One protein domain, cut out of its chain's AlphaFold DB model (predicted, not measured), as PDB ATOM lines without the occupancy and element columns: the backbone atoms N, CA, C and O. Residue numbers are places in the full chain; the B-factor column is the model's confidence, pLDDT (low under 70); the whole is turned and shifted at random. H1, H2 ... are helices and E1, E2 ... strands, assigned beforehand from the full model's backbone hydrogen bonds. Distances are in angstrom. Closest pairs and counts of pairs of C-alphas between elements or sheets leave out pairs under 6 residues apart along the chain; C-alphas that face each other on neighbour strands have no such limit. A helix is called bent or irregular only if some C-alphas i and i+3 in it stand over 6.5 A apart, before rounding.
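What this domain is: This is residues 7 to 142 of the 1176 residues of the protein "Microtubule-associated protein 1Sb" of Salarias fasciatus (UniProt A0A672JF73). You are looking at a twisted sheet of five strands with H1 packed over one face along E2 and E3; H2 packs on H1 without being on the sheet, and H3 packs on H2. Residues 123 to 138 stick out on the other side of the sheet from H1, an arm that holds most of H4. The printed part has 136 residues, with four named helices and five named strands in the order E1, E2, H1, E3, H2, E4, H3, E5, H4. The sheet runs E1, E2, E3, E4, E5 and is mixed, and the class is mixed, helices and strands. The whole is compact, with a radius of gyration of the C-alphas of 15.3 A and spans of 44 by 35 by 29 A.

Where its parts are: Find C-alpha 7 at (14.017, 2.861, -1.877); from there E1 runs through residues 7 to 11, 12.9 A long. After a tight link, E2 takes residues 15 to 21 and runs 19.7 A back. H1, residues 25 to 36, is 16.7 A long and begins at C-alpha 25, (9.377, -2.214, 8.666). E3 follows at residues 42 to 48, 19.8 A long. Residues 49 to 66 hold no named element, but within them residues 58 to 59 pair with residues 64 to 65, antiparallel. H2, residues 67 to 78, is 18.0 A long and irregular: C-alphas 74 and 77 are 7.8 A apart. E4 is residues 90 to 95, 16.4 A long; H3 is residues 102 to 106, 6.1 A; E5 is residues 116 to 120, 12.9 A. H4, residues 130 to 140, runs 15.4 A and ends at C-alpha 140, (9.967, -2.449, -12.945).

How they stand to each other: Begin at the sheet, whose edge strands are E1 and E5. E1 and E2 are an antiparallel hairpin, with N 8 and O 19 2.9 A apart, within hydrogen-bond range. E2 and E3 are parallel, with N 18 and O 44 at 2.8 A; E3 and E4 are parallel, with N 45 and O 93 at 2.9 A; E4 and E5 are parallel, with N 119 and O 92 at 2.8 A. Three strand-helix-strand units, each two parallel neighbour strands with a helix between them in the chain, are E2, H1, E3, then E3, H2, E4, then E4, H3, E5, and each crossover is right-handed. H1 is on the sheet in two layers, a helix on one face, at a height over the sheet of 9.2 A. It lies over E2 and E3 and runs along the strands, at 3 degrees to E3 on the local plane. Its closest C-alphas to E2 are those of Leu 35 and Gln 18, 7.1 A apart. H2 is not on the sheet; it touches H1, closest at the C-alphas of Ile 73 and His 29, 6.2 A apart, with a steep tilt of 50 degrees, the same way. With residues 67 to 71 alone H2 touches H3, where the C-alphas of Pro 67 and Trp 102 are closest at 5.2 A. H3 only grazes the sheet, with its residues 102 to 106. H4 is not on the sheet and touches no helix. In H1, H3 and H4 every O i to N i+4 pair is within hydrogen-bond range; in H2, 6 of 8 are.

The domain as a whole: Look for the two C-alphas farthest apart at Ser 83 and Glu 130, 44.9 A. Without the free-standing residues 123 to 138 the body spans 40 by 37 by 26 A. The printed part has no cut, and its long links are E3 to H2, 18 residues, and H2 to E4, 11 residues. The mean pLDDT of the printed part is 79.9; confidence is under 70 at residues 76 to 88, of which 76 to 78 belong to H2, and at residues 108 to 115.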
ATOM      1  N   SER A   7      14.264   1.475  -2.259       87.19
ATOM      2  CA  SER A   7      14.017   2.861  -1.877       87.19
ATOM      3  C   SER A   7      14.540   3.758  -2.998       87.19
ATOM      4  O   SER A   7      15.700   3.636  -3.396       87.19
ATOM      5  N   LEU A   8      13.680   4.611  -3.553       89.38
ATOM      6  CA  LEU A   8      14.034   5.609  -4.564       89.38
ATOM      7  C   LEU A   8      13.806   6.994  -3.962       89.38
ATOM      8  O   LEU A   8      12.765   7.245  -3.353       89.38
ATOM      9  N   ARG A   9      14.758   7.909  -4.154       90.44
ATOM     10  CA  ARG A   9      14.690   9.252  -3.577       90.44
ATOM     11  C   ARG A   9      15.041  10.326  -4.598       90.44
ATOM     12  O   ARG A   9      16.017  10.199  -5.330       90.44
ATOM     13  N   HIS A  10      14.287  11.420  -4.580       90.38
ATOM     14  CA  HIS A  10      14.581  12.642  -5.322       90.38
ATOM     15  C   HIS A  10      14.508  13.842  -4.371       90.38
ATOM     16  O   HIS A  10      13.443  14.124  -3.830       90.38
ATOM     17  N   CYS A  11      15.623  14.549  -4.170       90.75
ATOM     18  CA  CYS A  11      15.725  15.630  -3.189       90.75
ATOM     19  C   CYS A  11      16.135  16.961  -3.824       90.75
ATOM     20  O   CYS A  11      17.108  17.036  -4.571       90.75
ATOM     21  N   THR A  12      15.425  18.027  -3.462       90.69
ATOM     22  CA  THR A  12      15.723  19.419  -3.815       90.69
ATOM     23  C   THR A  12      15.513  20.324  -2.595       90.69
ATOM     24  O   THR A  12      15.020  19.888  -1.555       90.69
ATOM     25  N   ARG A  13      15.817  21.622  -2.722       86.81
ATOM     26  CA  ARG A  13      15.547  22.619  -1.665       86.81
ATOM     27  C   ARG A  13      14.054  22.869  -1.397       86.81
ATOM     28  O   ARG A  13      13.725  23.486  -0.391       86.81
ATOM     29  N   VAL A  14      13.156  22.440  -2.290       88.62
ATOM     30  CA  VAL A  14      11.709  22.720  -2.203       88.62
ATOM     31  C   VAL A  14      10.911  21.439  -1.979       88.62
ATOM     32  O   VAL A  14      10.091  21.388  -1.064       88.62
ATOM     33  N   LEU A  15      11.182  20.414  -2.790       90.94
ATOM     34  CA  LEU A  15      10.547  19.098  -2.774       90.94
ATOM     35  C   LEU A  15      11.562  18.008  -2.400       90.94
ATOM     36  O   LEU A  15      12.645  17.958  -2.982       90.94
ATOM     37  N   ASP A  16      11.185  17.107  -1.498       93.19
ATOM     38  CA  ASP A  16      11.872  15.832  -1.267       93.19
ATOM     39  C   ASP A  16      10.863  14.682  -1.388       93.19
ATOM     40  O   ASP A  16       9.823  14.681  -0.729       93.19
ATOM     41  N   THR A  17      11.158  13.729  -2.265       92.94
ATOM     42  CA  THR A  17      10.296  12.599  -2.615       92.94
ATOM     43  C   THR A  17      10.986  11.301  -2.229       92.94
ATOM     44  O   THR A  17      12.129  11.078  -2.626       92.94
ATOM     45  N   GLN A  18      10.273  10.433  -1.518       93.81
ATOM     46  CA  GLN A  18      10.708   9.102  -1.113       93.81
ATOM     47  C   GLN A  18       9.687   8.070  -1.615       93.81
ATOM     48  O   GLN A  18       8.499   8.173  -1.309       93.81
ATOM     49  N   VAL A  19      10.138   7.076  -2.378       91.25
ATOM     50  CA  VAL A  19       9.326   5.954  -2.869       91.25
ATOM     51  C   VAL A  19       9.877   4.673  -2.265       91.25
ATOM     52  O   VAL A  19      11.030   4.329  -2.515       91.25
ATOM     53  N   LEU A  20       9.066   3.977  -1.475       89.88
ATOM     54  CA  LEU A  20       9.432   2.727  -0.815       89.88
ATOM     55  C   LEU A  20       8.632   1.587  -1.451       89.88
ATOM     56  O   LEU A  20       7.403   1.653  -1.505       89.88
ATOM     57  N   ILE A  21       9.329   0.569  -1.953       87.06
ATOM     58  CA  ILE A  21       8.763  -0.564  -2.693       87.06
ATOM     59  C   ILE A  21       9.118  -1.849  -1.945       87.06
ATOM     60  O   ILE A  21      10.300  -2.185  -1.830       87.06
ATOM     61  N   SER A  22       8.095  -2.510  -1.397       79.62
ATOM     62  CA  SER A  22       8.202  -3.681  -0.509       79.62
ATOM     63  C   SER A  22       9.350  -3.602   0.526       79.62
ATOM     64  O   SER A  22      10.125  -4.553   0.639       79.62
ATOM     65  N   PRO A  23       9.510  -2.483   1.265       83.00
ATOM     66  CA  PRO A  23      10.601  -2.282   2.228       83.00
ATOM     67  C   PRO A  23      10.511  -3.242   3.431       83.00
ATOM     68  O   PRO A  23       9.529  -3.968   3.590       83.00
ATOM     69  N   SER A  24      11.505  -3.218   4.327       82.00
ATOM     70  CA  SER A  24      11.321  -3.729   5.697       82.00
ATOM     71  C   SER A  24      10.643  -2.684   6.598       82.00
ATOM     72  O   SER A  24      10.715  -1.481   6.340       82.00
ATOM     73  N   GLN A  25      10.006  -3.118   7.690       78.25
ATOM     74  CA  GLN A  25       9.377  -2.214   8.666       78.25
ATOM     75  C   GLN A  25      10.391  -1.224   9.283       78.25
ATOM     76  O   GLN A  25      10.116  -0.028   9.394       78.25
ATOM     77  N   GLU A  26      11.597  -1.705   9.594       81.50
ATOM     78  CA  GLU A  26      12.741  -0.913  10.076       81.50
ATOM     79  C   GLU A  26      13.209   0.126   9.039       81.50
ATOM     80  O   GLU A  26      13.526   1.275   9.375       81.50
ATOM     81  N   GLN A  27      13.211  -0.253   7.755       86.69
ATOM     82  CA  GLN A  27      13.549   0.646   6.655       86.69
ATOM     83  C   GLN A  27      12.503   1.755   6.507       86.69
ATOM     84  O   GLN A  27      12.871   2.906   6.288       86.69
ATOM     85  N   VAL A  28      11.207   1.461   6.675       87.94
ATOM     86  CA  VAL A  28      10.175   2.512   6.643       87.94
ATOM     87  C   VAL A  28      10.333   3.484   7.802       87.94
ATOM     88  O   VAL A  28      10.248   4.688   7.576       87.94
ATOM     89  N   HIS A  29      10.629   3.005   9.014       86.62
ATOM     90  CA  HIS A  29      10.887   3.898  10.146       86.62
ATOM     91  C   HIS A  29      12.051   4.857   9.852       86.62
ATOM     92  O   HIS A  29      11.916   6.072  10.008       86.62
ATOM     93  N   SER A  30      13.187   4.329   9.389       88.19
ATOM     94  CA  SER A  30      14.385   5.135   9.118       88.19
ATOM     95  C   SER A  30      14.219   6.081   7.920       88.19
ATOM     96  O   SER A  30      14.597   7.248   8.016       88.19
ATOM     97  N   GLU A  31      13.600   5.644   6.821       90.81
ATOM     98  CA  GLU A  31      13.386   6.478   5.628       90.81
ATOM     99  C   GLU A  31      12.318   7.563   5.841       90.81
ATOM    100  O   GLU A  31      12.498   8.695   5.384       90.81
ATOM    101  N   VAL A  32      11.231   7.273   6.571       89.31
ATOM    102  CA  VAL A  32      10.209   8.281   6.911       89.31
ATOM    103  C   VAL A  32      10.768   9.307   7.898       89.31
ATOM    104  O   VAL A  32      10.598  10.506   7.677       89.31
ATOM    105  N   PHE A  33      11.506   8.877   8.928       86.75
ATOM    106  CA  PHE A  33      12.198   9.794   9.840       86.75
ATOM    107  C   PHE A  33      13.193  10.691   9.085       86.75
ATOM    108  O   PHE A  33      13.204  11.916   9.255       86.75
ATOM    109  N   ALA A  34      13.991  10.105   8.186       87.56
ATOM    110  CA  ALA A  34      14.946  10.850   7.378       87.56
ATOM    111  C   ALA A  34      14.253  11.838   6.421       87.56
ATOM    112  O   ALA A  34      14.736  12.958   6.278       87.56
ATOM    113  N   LEU A  35      13.117  11.479   5.807       89.44
ATOM    114  CA  LEU A  35      12.291  12.384   4.994       89.44
ATOM    115  C   LEU A  35      11.773  13.577   5.814       89.44
ATOM    116  O   LEU A  35      11.861  14.724   5.361       89.44
ATOM    117  N   LEU A  36      11.259  13.331   7.024       85.69
ATOM    118  CA  LEU A  36      10.734  14.372   7.911       85.69
ATOM    119  C   LEU A  36      11.824  15.347   8.380       85.69
ATOM    120  O   LEU A  36      11.601  16.555   8.330       85.69
ATOM    121  N   SER A  37      13.007  14.842   8.743       84.81
ATOM    122  CA  SER A  37      14.114  15.617   9.337       84.81
ATOM    123  C   SER A  37      14.787  16.640   8.403       84.81
ATOM    124  O   SER A  37      15.599  17.446   8.851       84.81
ATOM    125  N   ARG A  38      14.505  16.605   7.093       83.88
ATOM    126  CA  ARG A  38      15.145  17.468   6.077       83.88
ATOM    127  C   ARG A  38      14.437  18.823   5.940       83.88
ATOM    128  O   ARG A  38      13.222  18.910   6.089       83.88
ATOM    129  N   GLU A  39      15.166  19.860   5.528       83.31
ATOM    130  CA  GLU A  39      14.680  21.254   5.416       83.31
ATOM    131  C   GLU A  39      13.565  21.498   4.368       83.31
ATOM    132  O   GLU A  39      12.982  22.582   4.325       83.31
ATOM    133  N   SER A  40      13.261  20.518   3.508       86.69
ATOM    134  CA  SER A  40      12.299  20.651   2.404       86.69
ATOM    135  C   SER A  40      10.866  20.942   2.876       86.69
ATOM    136  O   SER A  40      10.271  20.188   3.651       86.69
ATOM    137  N   ALA A  41      10.286  22.027   2.351       86.25
ATOM    138  CA  ALA A  41       8.936  22.482   2.694       86.25
ATOM    139  C   ALA A  41       7.817  21.607   2.097       86.25
ATOM    140  O   ALA A  41       6.724  21.542   2.660       86.25
ATOM    141  N   HIS A  42       8.073  20.925   0.978       89.81
ATOM    142  CA  HIS A  42       7.176  19.932   0.391       89.81
ATOM    143  C   HIS A  42       7.827  18.550   0.451       89.81
ATOM    144  O   HIS A  42       8.996  18.379   0.098       89.81
ATOM    145  N   LYS A  43       7.063  17.559   0.908       92.75
ATOM    146  CA  LYS A  43       7.510  16.177   1.088       92.75
ATOM    147  C   LYS A  43       6.502  15.238   0.438       92.75
ATOM    148  O   LYS A  43       5.301  15.405   0.645       92.75
ATOM    149  N   LEU A  44       6.972  14.262  -0.331       92.81
ATOM    150  CA  LEU A  44       6.135  13.244  -0.965       92.81
ATOM    151  C   LEU A  44       6.614  11.855  -0.540       92.81
ATOM    152  O   LEU A  44       7.733  11.466  -0.853       92.81
ATOM    153  N   LEU A  45       5.763  11.111   0.161       93.25
ATOM    154  CA  LEU A  45       5.988   9.709   0.504       93.25
ATOM    155  C   LEU A  45       5.102   8.836  -0.387       93.25
ATOM    156  O   LEU A  45       3.891   9.029  -0.415       93.25
ATOM    157  N   ILE A  46       5.682   7.870  -1.092       91.12
ATOM    158  CA  ILE A  46       4.947   6.863  -1.862       91.12
ATOM    159  C   ILE A  46       5.267   5.494  -1.269       91.12
ATOM    160  O   ILE A  46       6.427   5.090  -1.240       91.12
ATOM    161  N   LEU A  47       4.237   4.785  -0.807       88.94
ATOM    162  CA  LEU A  47       4.344   3.412  -0.321       88.94
ATOM    163  C   LEU A  47       3.758   2.464  -1.371       88.94
ATOM    164  O   LEU A  47       2.590   2.588  -1.738       88.94
ATOM    165  N   SER A  48       4.578   1.536  -1.862       85.56
ATOM    166  CA  SER A  48       4.237   0.598  -2.930       85.56
ATOM    167  C   SER A  48       4.443  -0.851  -2.481       85.56
ATOM    168  O   SER A  48       5.453  -1.191  -1.864       85.56
ATOM    169  N   GLY A  49       3.460  -1.693  -2.789       80.69
ATOM    170  CA  GLY A  49       3.370  -3.102  -2.414       80.69
ATOM    171  C   GLY A  49       1.956  -3.622  -2.687       80.69
ATOM    172  O   GLY A  49       1.077  -2.852  -3.090       80.69
ATOM    173  N   LEU A  50       1.721  -4.916  -2.467       84.81
ATOM    174  CA  LEU A  50       0.366  -5.476  -2.496       84.81
ATOM    175  C   LEU A  50      -0.392  -5.029  -1.242       84.81
ATOM    176  O   LEU A  50       0.147  -5.114  -0.143       84.81
ATOM    177  N   SER A  51      -1.634  -4.570  -1.389       88.06
ATOM    178  CA  SER A  51      -2.515  -4.273  -0.251       88.06
ATOM    179  C   SER A  51      -3.394  -5.477   0.091       88.06
ATOM    180  O   SER A  51      -3.930  -6.109  -0.809       88.06
ATOM    181  N   VAL A  52      -3.561  -5.833   1.360       86.81
ATOM    182  CA  VAL A  52      -4.413  -6.968   1.752       86.81
ATOM    183  C   VAL A  52      -5.891  -6.610   1.569       86.81
ATOM    184  O   VAL A  52      -6.305  -5.476   1.826       86.81
ATOM    185  N   GLU A  53      -6.694  -7.571   1.109       84.06
ATOM    186  CA  GLU A  53      -8.154  -7.448   1.026       84.06
ATOM    187  C   GLU A  53      -8.774  -7.060   2.391       84.06
ATOM    188  O   GLU A  53      -8.216  -7.334   3.454       84.06
ATOM    189  N   GLU A  54      -9.907  -6.351   2.349       76.25
ATOM    190  CA  GLU A  54     -10.608  -5.714   3.485       76.25
ATOM    191  C   GLU A  54      -9.787  -4.661   4.268       76.25
ATOM    192  O   GLU A  54     -10.133  -3.477   4.247       76.25
ATOM    193  N   SER A  55      -8.684  -5.055   4.911       79.94
ATOM    194  CA  SER A  55      -7.843  -4.208   5.776       79.94
ATOM    195  C   SER A  55      -7.056  -3.118   5.030       79.94
ATOM    196  O   SER A  55      -6.799  -2.045   5.583       79.94
ATOM    197  N   GLY A  56      -6.683  -3.364   3.768       83.38
ATOM    198  CA  GLY A  56      -5.906  -2.463   2.911       83.38
ATOM    199  C   GLY A  56      -4.427  -2.312   3.286       83.38
ATOM    200  O   GLY A  56      -3.729  -1.524   2.650       83.38
ATOM    201  N   GLU A  57      -3.932  -3.010   4.308       87.06
ATOM    202  CA  GLU A  57      -2.540  -2.924   4.776       87.06
ATOM    203  C   GLU A  57      -1.536  -3.408   3.730       87.06
ATOM    204  O   GLU A  57      -1.863  -4.256   2.907       87.06
ATOM    205  N   LEU A  58      -0.307  -2.888   3.749       87.69
ATOM    206  CA  LEU A  58       0.698  -3.234   2.741       87.69
ATOM    207  C   LEU A  58       1.493  -4.480   3.144       87.69
ATOM    208  O   LEU A  58       2.116  -4.498   4.203       87.69
ATOM    209  N   LEU A  59       1.538  -5.482   2.269       83.56
ATOM    210  CA  LEU A  59       2.485  -6.588   2.360       83.56
ATOM    211  C   LEU A  59       3.894  -6.066   2.061       83.56
ATOM    212  O   LEU A  59       4.181  -5.580   0.964       83.56
ATOM    213  N   PHE A  60       4.759  -6.154   3.065       81.88
ATOM    214  CA  PHE A  60       6.166  -5.773   3.009       81.88
ATOM    215  C   PHE A  60       7.049  -7.023   2.910       81.88
ATOM    216  O   PHE A  60       6.554  -8.146   2.905       81.88
ATOM    217  N   HIS A  61       8.372  -6.853   2.813       72.50
ATOM    218  CA  HIS A  61       9.286  -8.000   2.696       72.50
ATOM    219  C   HIS A  61       9.246  -8.946   3.916       72.50
ATOM    220  O   HIS A  61       9.618 -10.111   3.803       72.50
ATOM    221  N   ARG A  62       8.799  -8.444   5.072       70.50
ATOM    222  CA  ARG A  62       8.434  -9.229   6.256       70.50
ATOM    223  C   ARG A  62       7.204  -8.600   6.902       70.50
ATOM    224  O   ARG A  62       7.247  -7.418   7.241       70.50
ATOM    225  N   GLY A  63       6.156  -9.398   7.093       73.25
ATOM    226  CA  GLY A  63       4.914  -8.973   7.740       73.25
ATOM    227  C   GLY A  63       4.083  -7.949   6.953       73.25
ATOM    228  O   GLY A  63       4.349  -7.627   5.791       73.25
ATOM    229  N   LEU A  64       3.041  -7.448   7.620       81.50
ATOM    230  CA  LEU A  64       2.121  -6.438   7.101       81.50
ATOM    231  C   LEU A  64       2.387  -5.080   7.751       81.50
ATOM    232  O   LEU A  64       2.664  -4.997   8.948       81.50
ATOM    233  N   PHE A  65       2.257  -4.016   6.963       86.06
ATOM    234  CA  PHE A  65       2.430  -2.642   7.410       86.06
ATOM    235  C   PHE A  65       1.109  -1.878   7.438       86.06
ATOM    236  O   PHE A  65       0.461  -1.658   6.406       86.06
ATOM    237  N   SER A  66       0.725  -1.455   8.641       86.44
ATOM    238  CA  SER A  66      -0.584  -0.867   8.911       86.44
ATOM    239  C   SER A  66      -0.583   0.667   8.845       86.44
ATOM    240  O   SER A  66       0.418   1.322   9.162       86.44
ATOM    241  N   PRO A  67      -1.733   1.301   8.536       86.06
ATOM    242  CA  PRO A  67      -1.861   2.751   8.659       86.06
ATOM    243  C   PRO A  67      -1.711   3.241  10.110       86.06
ATOM    244  O   PRO A  67      -1.453   4.426  10.326       86.06
ATOM    245  N   HIS A  68      -1.846   2.355  11.107       84.62
ATOM    246  CA  HIS A  68      -1.596   2.664  12.517       84.62
ATOM    247  C   HIS A  68      -0.094   2.752  12.819       84.62
ATOM    248  O   HIS A  68       0.325   3.707  13.469       84.62
ATOM    249  N   GLN A  69       0.720   1.844  12.272       86.31
ATOM    250  CA  GLN A  69       2.182   1.909  12.370       86.31
ATOM    251  C   GLN A  69       2.731   3.158  11.667       86.31
ATOM    252  O   GLN A  69       3.530   3.884  12.256       86.31
ATOM    253  N   LEU A  70       2.249   3.495  10.459       87.81
ATOM    254  CA  LEU A  70       2.646   4.758   9.819       87.81
ATOM    255  C   LEU A  70       2.247   5.970  10.670       87.81
ATOM    256  O   LEU A  70       3.027   6.909  10.806       87.81
ATOM    257  N   LYS A  71       1.053   5.955  11.271       86.06
ATOM    258  CA  LYS A  71       0.610   7.024  12.171       86.06
ATOM    259  C   LYS A  71       1.527   7.163  13.390       86.06
ATOM    260  O   LYS A  71       1.844   8.287  13.754       86.06
ATOM    261  N   GLN A  72       1.977   6.063  13.990       84.50
ATOM    262  CA  GLN A  72       2.965   6.100  15.073       84.50
ATOM    263  C   GLN A  72       4.277   6.737  14.585       84.50
ATOM    264  O   GLN A  72       4.692   7.751  15.136       84.50
ATOM    265  N   ILE A  73       4.862   6.253  13.483       85.88
ATOM    266  CA  ILE A  73       6.117   6.796  12.917       85.88
ATOM    267  C   ILE A  73       6.013   8.306  12.608       85.88
ATOM    268  O   ILE A  73       6.972   9.049  12.801       85.88
ATOM    269  N   LEU A  74       4.849   8.791  12.159       83.50
ATOM    270  CA  LEU A  74       4.627  10.211  11.850       83.50
ATOM    271  C   LEU A  74       4.443  11.123  13.081       83.50
ATOM    272  O   LEU A  74       4.528  12.342  12.917       83.50
ATOM    273  N   PHE A  75       4.161  10.581  14.277       77.62
ATOM    274  CA  PHE A  75       3.762  11.383  15.448       77.62
ATOM    275  C   PHE A  75       4.454  11.036  16.783       77.62
ATOM    276  O   PHE A  75       4.383  11.864  17.689       77.62
ATOM    277  N   SER A  76       5.138   9.894  16.931       65.81
ATOM    278  CA  SER A  76       5.754   9.476  18.207       65.81
ATOM    279  C   SER A  76       6.938  10.353  18.649       65.81
ATOM    280  O   SER A  76       6.949  10.840  19.776       65.81
ATOM    281  N   ASP A  77       7.912  10.622  17.771       57.34
ATOM    282  CA  ASP A  77       9.182  11.293  18.140       57.34
ATOM    283  C   ASP A  77       9.111  12.837  18.172       57.34
ATOM    284  O   ASP A  77      10.128  13.539  18.242       57.34
ATOM    285  N   GLN A  78       7.906  13.410  18.091       56.47
ATOM    286  CA  GLN A  78       7.735  14.859  17.963       56.47
ATOM    287  C   GLN A  78       7.753  15.610  19.309       56.47
ATOM    288  O   GLN A  78       7.946  16.826  19.311       56.47
ATOM    289  N   GLU A  79       7.628  14.916  20.447       48.38
ATOM    290  CA  GLU A  79       7.718  15.544  21.778       48.38
ATOM    291  C   GLU A  79       9.168  15.850  22.202       48.38
ATOM    292  O   GLU A  79       9.429  16.896  22.795       48.38
ATOM    293  N   THR A  80      10.138  15.002  21.842       43.53
ATOM    294  CA  THR A  80      11.571  15.189  22.160       43.53
ATOM    295  C   THR A  80      12.282  16.192  21.248       43.53
ATOM    296  O   THR A  80      13.252  16.820  21.670       43.53
ATOM    297  N   SER A  81      11.797  16.385  20.018       45.72
ATOM    298  CA  SER A  81      12.452  17.223  18.994       45.72
ATOM    299  C   SER A  81      11.945  18.676  18.933       45.72
ATOM    300  O   SER A  81      12.354  19.448  18.064       45.72
ATOM    301  N   ALA A  82      11.056  19.083  19.845       45.03
ATOM    302  CA  ALA A  82      10.334  20.362  19.804       45.03
ATOM    303  C   ALA A  82      11.184  21.630  20.082       45.03
ATOM    304  O   ALA A  82      10.633  22.723  20.220       45.03
ATOM    305  N   SER A  83      12.511  21.508  20.188       44.78
ATOM    306  CA  SER A  83      13.423  22.550  20.684       44.78
ATOM    307  C   SER A  83      14.407  23.125  19.652       44.78
ATOM    308  O   SER A  83      15.108  24.081  19.985       44.78
ATOM    309  N   SER A  84      14.484  22.591  18.422       47.44
ATOM    310  CA  SER A  84      15.564  22.946  17.473       47.44
ATOM    311  C   SER A  84      15.180  23.185  16.003       47.44
ATOM    312  O   SER A  84      16.003  23.732  15.268       47.44
ATOM    313  N   LEU A  85      13.970  22.835  15.545       49.34
ATOM    314  CA  LEU A  85      13.571  23.011  14.136       49.34
ATOM    315  C   LEU A  85      12.796  24.313  13.875       49.34
ATOM    316  O   LEU A  85      11.975  24.761  14.674       49.34
ATOM    317  N   SER A  86      13.090  24.938  12.732       49.53
ATOM    318  CA  SER A  86      12.614  26.271  12.354       49.53
ATOM    319  C   SER A  86      11.162  26.288  11.849       49.53
ATOM    320  O   SER A  86      10.590  25.267  11.469       49.53
ATOM    321  N   ILE A  87      10.548  27.479  11.848       51.66
ATOM    322  CA  ILE A  87       9.102  27.700  11.645       51.66
ATOM    323  C   ILE A  87       8.698  27.609  10.154       51.66
ATOM    324  O   ILE A  87       8.120  28.537   9.588       51.66
ATOM    325  N   ASN A  88       8.989  26.479   9.509       58.06
ATOM    326  CA  ASN A  88       8.527  26.159   8.162       58.06
ATOM    327  C   ASN A  88       7.355  25.172   8.230       58.06
ATOM    328  O   ASN A  88       7.500  24.042   8.694       58.06
ATOM    329  N   LYS A  89       6.186  25.581   7.721       71.25
ATOM    330  CA  LYS A  89       5.018  24.700   7.590       71.25
ATOM    331  C   LYS A  89       5.281  23.659   6.497       71.25
ATOM    332  O   LYS A  89       5.053  23.924   5.317       71.25
ATOM    333  N   ILE A  90       5.741  22.480   6.905       83.38
ATOM    334  CA  ILE A  90       5.945  21.324   6.026       83.38
ATOM    335  C   ILE A  90       4.598  20.898   5.420       83.38
ATOM    336  O   ILE A  90       3.562  20.911   6.085       83.38
ATOM    337  N   ASN A  91       4.593  20.496   4.154       87.75
ATOM    338  CA  ASN A  91       3.432  19.928   3.474       87.75
ATOM    339  C   ASN A  91       3.787  18.504   3.049       87.75
ATOM    340  O   ASN A  91       4.582  18.315   2.129       87.75
ATOM    341  N   LEU A  92       3.226  17.518   3.749       90.44
ATOM    342  CA  LEU A  92       3.448  16.099   3.494       90.44
ATOM    343  C   LEU A  92       2.297  15.555   2.646       90.44
ATOM    344  O   LEU A  92       1.143  15.566   3.073       90.44
ATOM    345  N   THR A  93       2.621  15.063   1.459       91.56
ATOM    346  CA  THR A  93       1.719  14.282   0.614       91.56
ATOM    347  C   THR A  93       2.083  12.810   0.747       91.56
ATOM    348  O   THR A  93       3.254  12.455   0.627       91.56
ATOM    349  N   ILE A  94       1.093  11.951   0.980       91.75
ATOM    350  CA  ILE A  94       1.263  10.497   1.045       91.75
ATOM    351  C   ILE A  94       0.473   9.849  -0.094       91.75
ATOM    352  O   ILE A  94      -0.707  10.153  -0.282       91.75
ATOM    353  N   SER A  95       1.134   8.959  -0.831       89.50
ATOM    354  CA  SER A  95       0.519   7.995  -1.739       89.50
ATOM    355  C   SER A  95       0.544   6.612  -1.087       89.50
ATOM    356  O   SER A  95       1.611   6.117  -0.712       89.50
ATOM    357  N   CYS A  96      -0.632   6.021  -0.901       86.06
ATOM    358  CA  CYS A  96      -0.863   4.733  -0.241       86.06
ATOM    359  C   CYS A  96      -2.060   4.011  -0.900       86.06
ATOM    360  O   CYS A  96      -2.723   4.597  -1.763       86.06
ATOM    361  N   PRO A  97      -2.412   2.775  -0.502       83.06
ATOM    362  CA  PRO A  97      -3.638   2.129  -0.968       83.06
ATOM    363  C   PRO A  97      -4.893   2.996  -0.761       83.06
ATOM    364  O   PRO A  97      -4.997   3.763   0.198       83.06
ATOM    365  N   ASN A  98      -5.852   2.887  -1.686       77.94
ATOM    366  CA  ASN A  98      -7.192   3.483  -1.546       77.94
ATOM    367  C   ASN A  98      -8.194   2.535  -0.854       77.94
ATOM    368  O   ASN A  98      -9.322   2.940  -0.583       77.94
ATOM    369  N   THR A  99      -7.786   1.291  -0.599       74.69
ATOM    370  CA  THR A  99      -8.490   0.268   0.185       74.69
ATOM    371  C   THR A  99      -8.296   0.494   1.691       74.69
ATOM    372  O   THR A  99      -7.392   1.218   2.108       74.69
ATOM    373  N   GLY A 100      -9.138  -0.134   2.515       75.25
ATOM    374  CA  GLY A 100      -8.964  -0.163   3.968       75.25
ATOM    375  C   GLY A 100      -9.092   1.180   4.694       75.25
ATOM    376  O   GLY A 100      -9.676   2.152   4.211       75.25
ATOM    377  N   GLU A 101      -8.531   1.232   5.902       77.62
ATOM    378  CA  GLU A 101      -8.712   2.342   6.850       77.62
ATOM    379  C   GLU A 101      -7.755   3.536   6.627       77.62
ATOM    380  O   GLU A 101      -7.898   4.555   7.302       77.62
ATOM    381  N   TRP A 102      -6.809   3.474   5.674       84.44
ATOM    382  CA  TRP A 102      -5.702   4.440   5.508       84.44
ATOM    383  C   TRP A 102      -6.096   5.916   5.668       84.44
ATOM    384  O   TRP A 102      -5.551   6.620   6.524       84.44
ATOM    385  N   ARG A 103      -7.079   6.392   4.889       84.75
ATOM    386  CA  ARG A 103      -7.542   7.791   4.960       84.75
ATOM    387  C   ARG A 103      -8.180   8.122   6.321       84.75
ATOM    388  O   ARG A 103      -7.969   9.221   6.825       84.75
ATOM    389  N   LYS A 104      -8.928   7.192   6.927       84.00
ATOM    390  CA  LYS A 104      -9.640   7.361   8.212       84.00
ATOM    391  C   LYS A 104      -8.678   7.372   9.402       84.00
ATOM    392  O   LYS A 104      -8.801   8.231  10.273       84.00
ATOM    393  N   THR A 105      -7.701   6.468   9.427       83.06
ATOM    394  CA  THR A 105      -6.699   6.384  10.499       83.06
ATOM    395  C   THR A 105      -5.789   7.610  10.502       83.06
ATOM    396  O   THR A 105      -5.575   8.212  11.561       83.06
ATOM    397  N   LEU A 106      -5.299   8.027   9.330       80.81
ATOM    398  CA  LEU A 106      -4.344   9.131   9.197       80.81
ATOM    399  C   LEU A 106      -4.989  10.531   9.280       80.81
ATOM    400  O   LEU A 106      -4.343  11.443   9.784       80.81
ATOM    401  N   LEU A 107      -6.251  10.715   8.863       77.88
ATOM    402  CA  LEU A 107      -6.980  12.005   8.924       77.88
ATOM    403  C   LEU A 107      -8.087  12.035  10.002       77.88
ATOM    404  O   LEU A 107      -9.049  12.792   9.882       77.88
ATOM    405  N   GLY A 108      -7.992  11.169  11.016       64.50
ATOM    406  CA  GLY A 108      -9.074  10.900  11.973       64.50
ATOM    407  C   GLY A 108      -9.588  12.106  12.776       64.50
ATOM    408  O   GLY A 108      -8.969  13.161  12.828       64.50
ATOM    409  N   ASN A 109     -10.724  11.913  13.457       49.19
ATOM    410  CA  ASN A 109     -11.640  12.943  13.993       49.19
ATOM    411  C   ASN A 109     -11.088  14.036  14.949       49.19
ATOM    412  O   ASN A 109     -11.875  14.868  15.403       49.19
ATOM    413  N   GLN A 110      -9.794  14.072  15.276       53.03
ATOM    414  CA  GLN A 110      -9.165  15.237  15.908       53.03
ATOM    415  C   GLN A 110      -8.169  15.886  14.936       53.03
ATOM    416  O   GLN A 110      -7.318  15.178  14.399       53.03
ATOM    417  N   PRO A 111      -8.210  17.220  14.738       52.94
ATOM    418  CA  PRO A 111      -7.227  17.900  13.905       52.94
ATOM    419  C   PRO A 111      -5.838  17.735  14.527       52.94
ATOM    420  O   PRO A 111      -5.564  18.256  15.610       52.94
ATOM    421  N   LEU A 112      -4.976  16.995  13.829       54.22
ATOM    422  CA  LEU A 112      -3.593  16.737  14.215       54.22
ATOM    423  C   LEU A 112      -2.865  18.066  14.445       54.22
ATOM    424  O   LEU A 112      -2.639  18.828  13.506       54.22
ATOM    425  N   LYS A 113      -2.474  18.343  15.693       51.00
ATOM    426  CA  LYS A 113      -1.705  19.542  16.071       51.00
ATOM    427  C   LYS A 113      -0.206  19.394  15.761       51.00
ATOM    428  O   LYS A 113       0.631  19.782  16.567       51.00
ATOM    429  N   GLY A 114       0.119  18.821  14.604       57.91
ATOM    430  CA  GLY A 114       1.484  18.770  14.084       57.91
ATOM    431  C   GLY A 114       1.859  20.065  13.344       57.91
ATOM    432  O   GLY A 114       0.978  20.828  12.942       57.91
ATOM    433  N   PRO A 115       3.156  20.313  13.094       62.16
ATOM    434  CA  PRO A 115       3.638  21.477  12.348       62.16
ATOM    435  C   PRO A 115       3.432  21.359  10.823       62.16
ATOM    436  O   PRO A 115       3.878  22.231  10.076       62.16
ATOM    437  N   PHE A 116       2.780  20.290  10.342       72.50
ATOM    438  CA  PHE A 116       2.694  19.948   8.923       72.50
ATOM    439  C   PHE A 116       1.267  19.741   8.393       72.50
ATOM    440  O   PHE A 116       0.370  19.282   9.093       72.50
ATOM    441  N   SER A 117       1.064  20.076   7.115       82.25
ATOM    442  CA  SER A 117      -0.185  19.854   6.377       82.25
ATOM    443  C   SER A 117      -0.147  18.491   5.693       82.25
ATOM    444  O   SER A 117       0.628  18.306   4.753       82.25
ATOM    445  N   LEU A 118      -0.978  17.552   6.146       87.06
ATOM    446  CA  LEU A 118      -1.080  16.212   5.570       87.06
ATOM    447  C   LEU A 118      -2.100  16.168   4.421       87.06
ATOM    448  O   LEU A 118      -3.249  16.575   4.586       87.06
ATOM    449  N   HIS A 119      -1.690  15.617   3.280       87.94
ATOM    450  CA  HIS A 119      -2.536  15.303   2.128       87.94
ATOM    451  C   HIS A 119      -2.369  13.817   1.788       87.94
ATOM    452  O   HIS A 119      -1.251  13.310   1.810       87.94
ATOM    453  N   ILE A 120      -3.455  13.110   1.469       88.62
ATOM    454  CA  ILE A 120      -3.419  11.664   1.180       88.62
ATOM    455  C   ILE A 120      -4.131  11.398  -0.134       88.62
ATOM    456  O   ILE A 120      -5.289  11.800  -0.279       88.62
ATOM    457  N   ASN A 121      -3.452  10.708  -1.053       88.44
ATOM    458  CA  ASN A 121      -3.954  10.332  -2.375       88.44
ATOM    459  C   ASN A 121      -4.747  11.492  -3.022       88.44
ATOM    460  O   ASN A 121      -5.975  11.375  -3.177       88.44
ATOM    461  N   PRO A 122      -4.086  12.644  -3.281       86.31
ATOM    462  CA  PRO A 122      -4.717  13.784  -3.935       86.31
ATOM    463  C   PRO A 122      -5.190  13.388  -5.344       86.31
ATOM    464  O   PRO A 122      -4.577  12.517  -5.962       86.31
ATOM    465  N   PRO A 123      -6.269  14.000  -5.861       83.94
ATOM    466  CA  PRO A 123      -6.740  13.716  -7.212       83.94
ATOM    467  C   PRO A 123      -5.696  14.136  -8.251       83.94
ATOM    468  O   PRO A 123      -4.985  15.124  -8.065       83.94
ATOM    469  N   GLU A 124      -5.637  13.408  -9.363       79.56
ATOM    470  CA  GLU A 124      -4.795  13.759 -10.505       79.56
ATOM    471  C   GLU A 124      -5.267  15.088 -11.117       79.56
ATOM    472  O   GLU A 124      -6.421  15.237 -11.519       79.56
ATOM    473  N   VAL A 125      -4.372  16.082 -11.142       83.38
ATOM    474  CA  VAL A 125      -4.634  17.437 -11.675       83.38
ATOM    475  C   VAL A 125      -4.069  17.607 -13.093       83.38
ATOM    476  O   VAL A 125      -4.444  18.530 -13.813       83.38
ATOM    477  N   LEU A 126      -3.165  16.714 -13.500       80.19
ATOM    478  CA  LEU A 126      -2.489  16.701 -14.795       80.19
ATOM    479  C   LEU A 126      -2.772  15.363 -15.496       80.19
ATOM    480  O   LEU A 126      -2.934  14.358 -14.802       80.19
ATOM    481  N   PRO A 127      -2.821  15.322 -16.840       80.50
ATOM    482  CA  PRO A 127      -2.933  14.065 -17.574       80.50
ATOM    483  C   PRO A 127      -1.694  13.185 -17.358       80.50
ATOM    484  O   PRO A 127      -0.600  13.692 -17.098       80.50
ATOM    485  N   ALA A 128      -1.861  11.870 -17.516       76.50
ATOM    486  CA  ALA A 128      -0.759  10.915 -17.457       76.50
ATOM    487  C   ALA A 128       0.346  11.285 -18.467       76.50
ATOM    488  O   ALA A 128       0.082  11.476 -19.654       76.50
ATOM    489  N   MET A 129       1.583  11.397 -17.980       83.62
ATOM    490  CA  MET A 129       2.752  11.721 -18.799       83.62
ATOM    491  C   MET A 129       3.414  10.442 -19.314       83.62
ATOM    492  O   MET A 129       3.653   9.521 -18.540       83.62
ATOM    493  N   GLU A 130       3.795  10.414 -20.588       87.12
ATOM    494  CA  GLU A 130       4.482   9.277 -21.224       87.12
ATOM    495  C   GLU A 130       5.778   8.884 -20.487       87.12
ATOM    496  O   GLU A 130       5.981   7.716 -20.157       87.12
ATOM    497  N   ALA A 131       6.569   9.878 -20.065       86.06
ATOM    498  CA  ALA A 131       7.773   9.690 -19.249       86.06
ATOM    499  C   ALA A 131       7.520   9.053 -17.861       86.06
ATOM    500  O   ALA A 131       8.445   8.515 -17.251       86.06
ATOM    501  N   LEU A 132       6.283   9.076 -17.336       83.38
ATOM    502  CA  LEU A 132       5.928   8.311 -16.132       83.38
ATOM    503  C   LEU A 132       5.806   6.813 -16.450       83.38
ATOM    504  O   LEU A 132       6.161   5.987 -15.610       83.38
ATOM    505  N   GLY A 133       5.361   6.467 -17.660       84.38
ATOM    506  CA  GLY A 133       5.408   5.105 -18.189       84.38
ATOM    507  C   GLY A 133       6.849   4.621 -18.332       84.38
ATOM    508  O   GLY A 133       7.195   3.594 -17.757       84.38
ATOM    509  N   GLU A 134       7.716   5.403 -18.986       88.50
ATOM    510  CA  GLU A 134       9.154   5.103 -19.105       88.50
ATOM    511  C   GLU A 134       9.821   4.900 -17.736       88.50
ATOM    512  O   GLU A 134      10.504   3.899 -17.514       88.50
ATOM    513  N   PHE A 135       9.583   5.811 -16.783       86.25
ATOM    514  CA  PHE A 135      10.101   5.693 -15.419       86.25
ATOM    515  C   PHE A 135       9.562   4.449 -14.697       86.25
ATOM    516  O   PHE A 135      10.321   3.762 -14.016       86.25
ATOM    517  N   THR A 136       8.278   4.124 -14.863       84.56
ATOM    518  CA  THR A 136       7.675   2.926 -14.258       84.56
ATOM    519  C   THR A 136       8.276   1.651 -14.850       84.56
ATOM    520  O   THR A 136       8.629   0.752 -14.091       84.56
ATOM    521  N   SER A 137       8.486   1.594 -16.167       86.12
ATOM    522  CA  SER A 137       9.162   0.483 -16.849       86.12
ATOM    523  C   SER A 137      10.629   0.345 -16.432       86.12
ATOM    524  O   SER A 137      11.091  -0.769 -16.201       86.12
ATOM    525  N   LEU A 138      11.355   1.456 -16.255       86.38
ATOM    526  CA  LEU A 138      12.724   1.457 -15.726       86.38
ATOM    527  C   LEU A 138      12.775   0.935 -14.281       86.38
ATOM    528  O   LEU A 138      13.642   0.135 -13.933       86.38
ATOM    529  N   VAL A 139      11.841   1.364 -13.428       83.81
ATOM    530  CA  VAL A 139      11.739   0.868 -12.050       83.81
ATOM    531  C   VAL A 139      11.404  -0.625 -12.048       83.81
ATOM    532  O   VAL A 139      12.133  -1.388 -11.417       83.81
ATOM    533  N   LEU A 140      10.390  -1.051 -12.808       82.94
ATOM    534  CA  LEU A 140       9.967  -2.449 -12.945       82.94
ATOM    535  C   LEU A 140      11.100  -3.346 -13.459       82.94
ATOM    536  O   LEU A 140      11.398  -4.354 -12.828       82.94
ATOM    537  N   GLY A 141      11.811  -2.934 -14.511       79.44
ATOM    538  CA  GLY A 141      12.970  -3.647 -15.060       79.44
ATOM    539  C   GLY A 141      14.164  -3.765 -14.104       79.44
ATOM    540  O   GLY A 141      15.108  -4.495 -14.389       79.44
ATOM    541  N   THR A 142      14.131  -3.090 -12.949       77.44
ATOM    542  CA  THR A 142      15.100  -3.300 -11.862       77.44
ATOM    543  C   THR A 142      14.507  -4.018 -10.639       77.44
ATOM    544  O   THR A 142      15.264  -4.327  -9.712       77.44
TER     545      THR A 142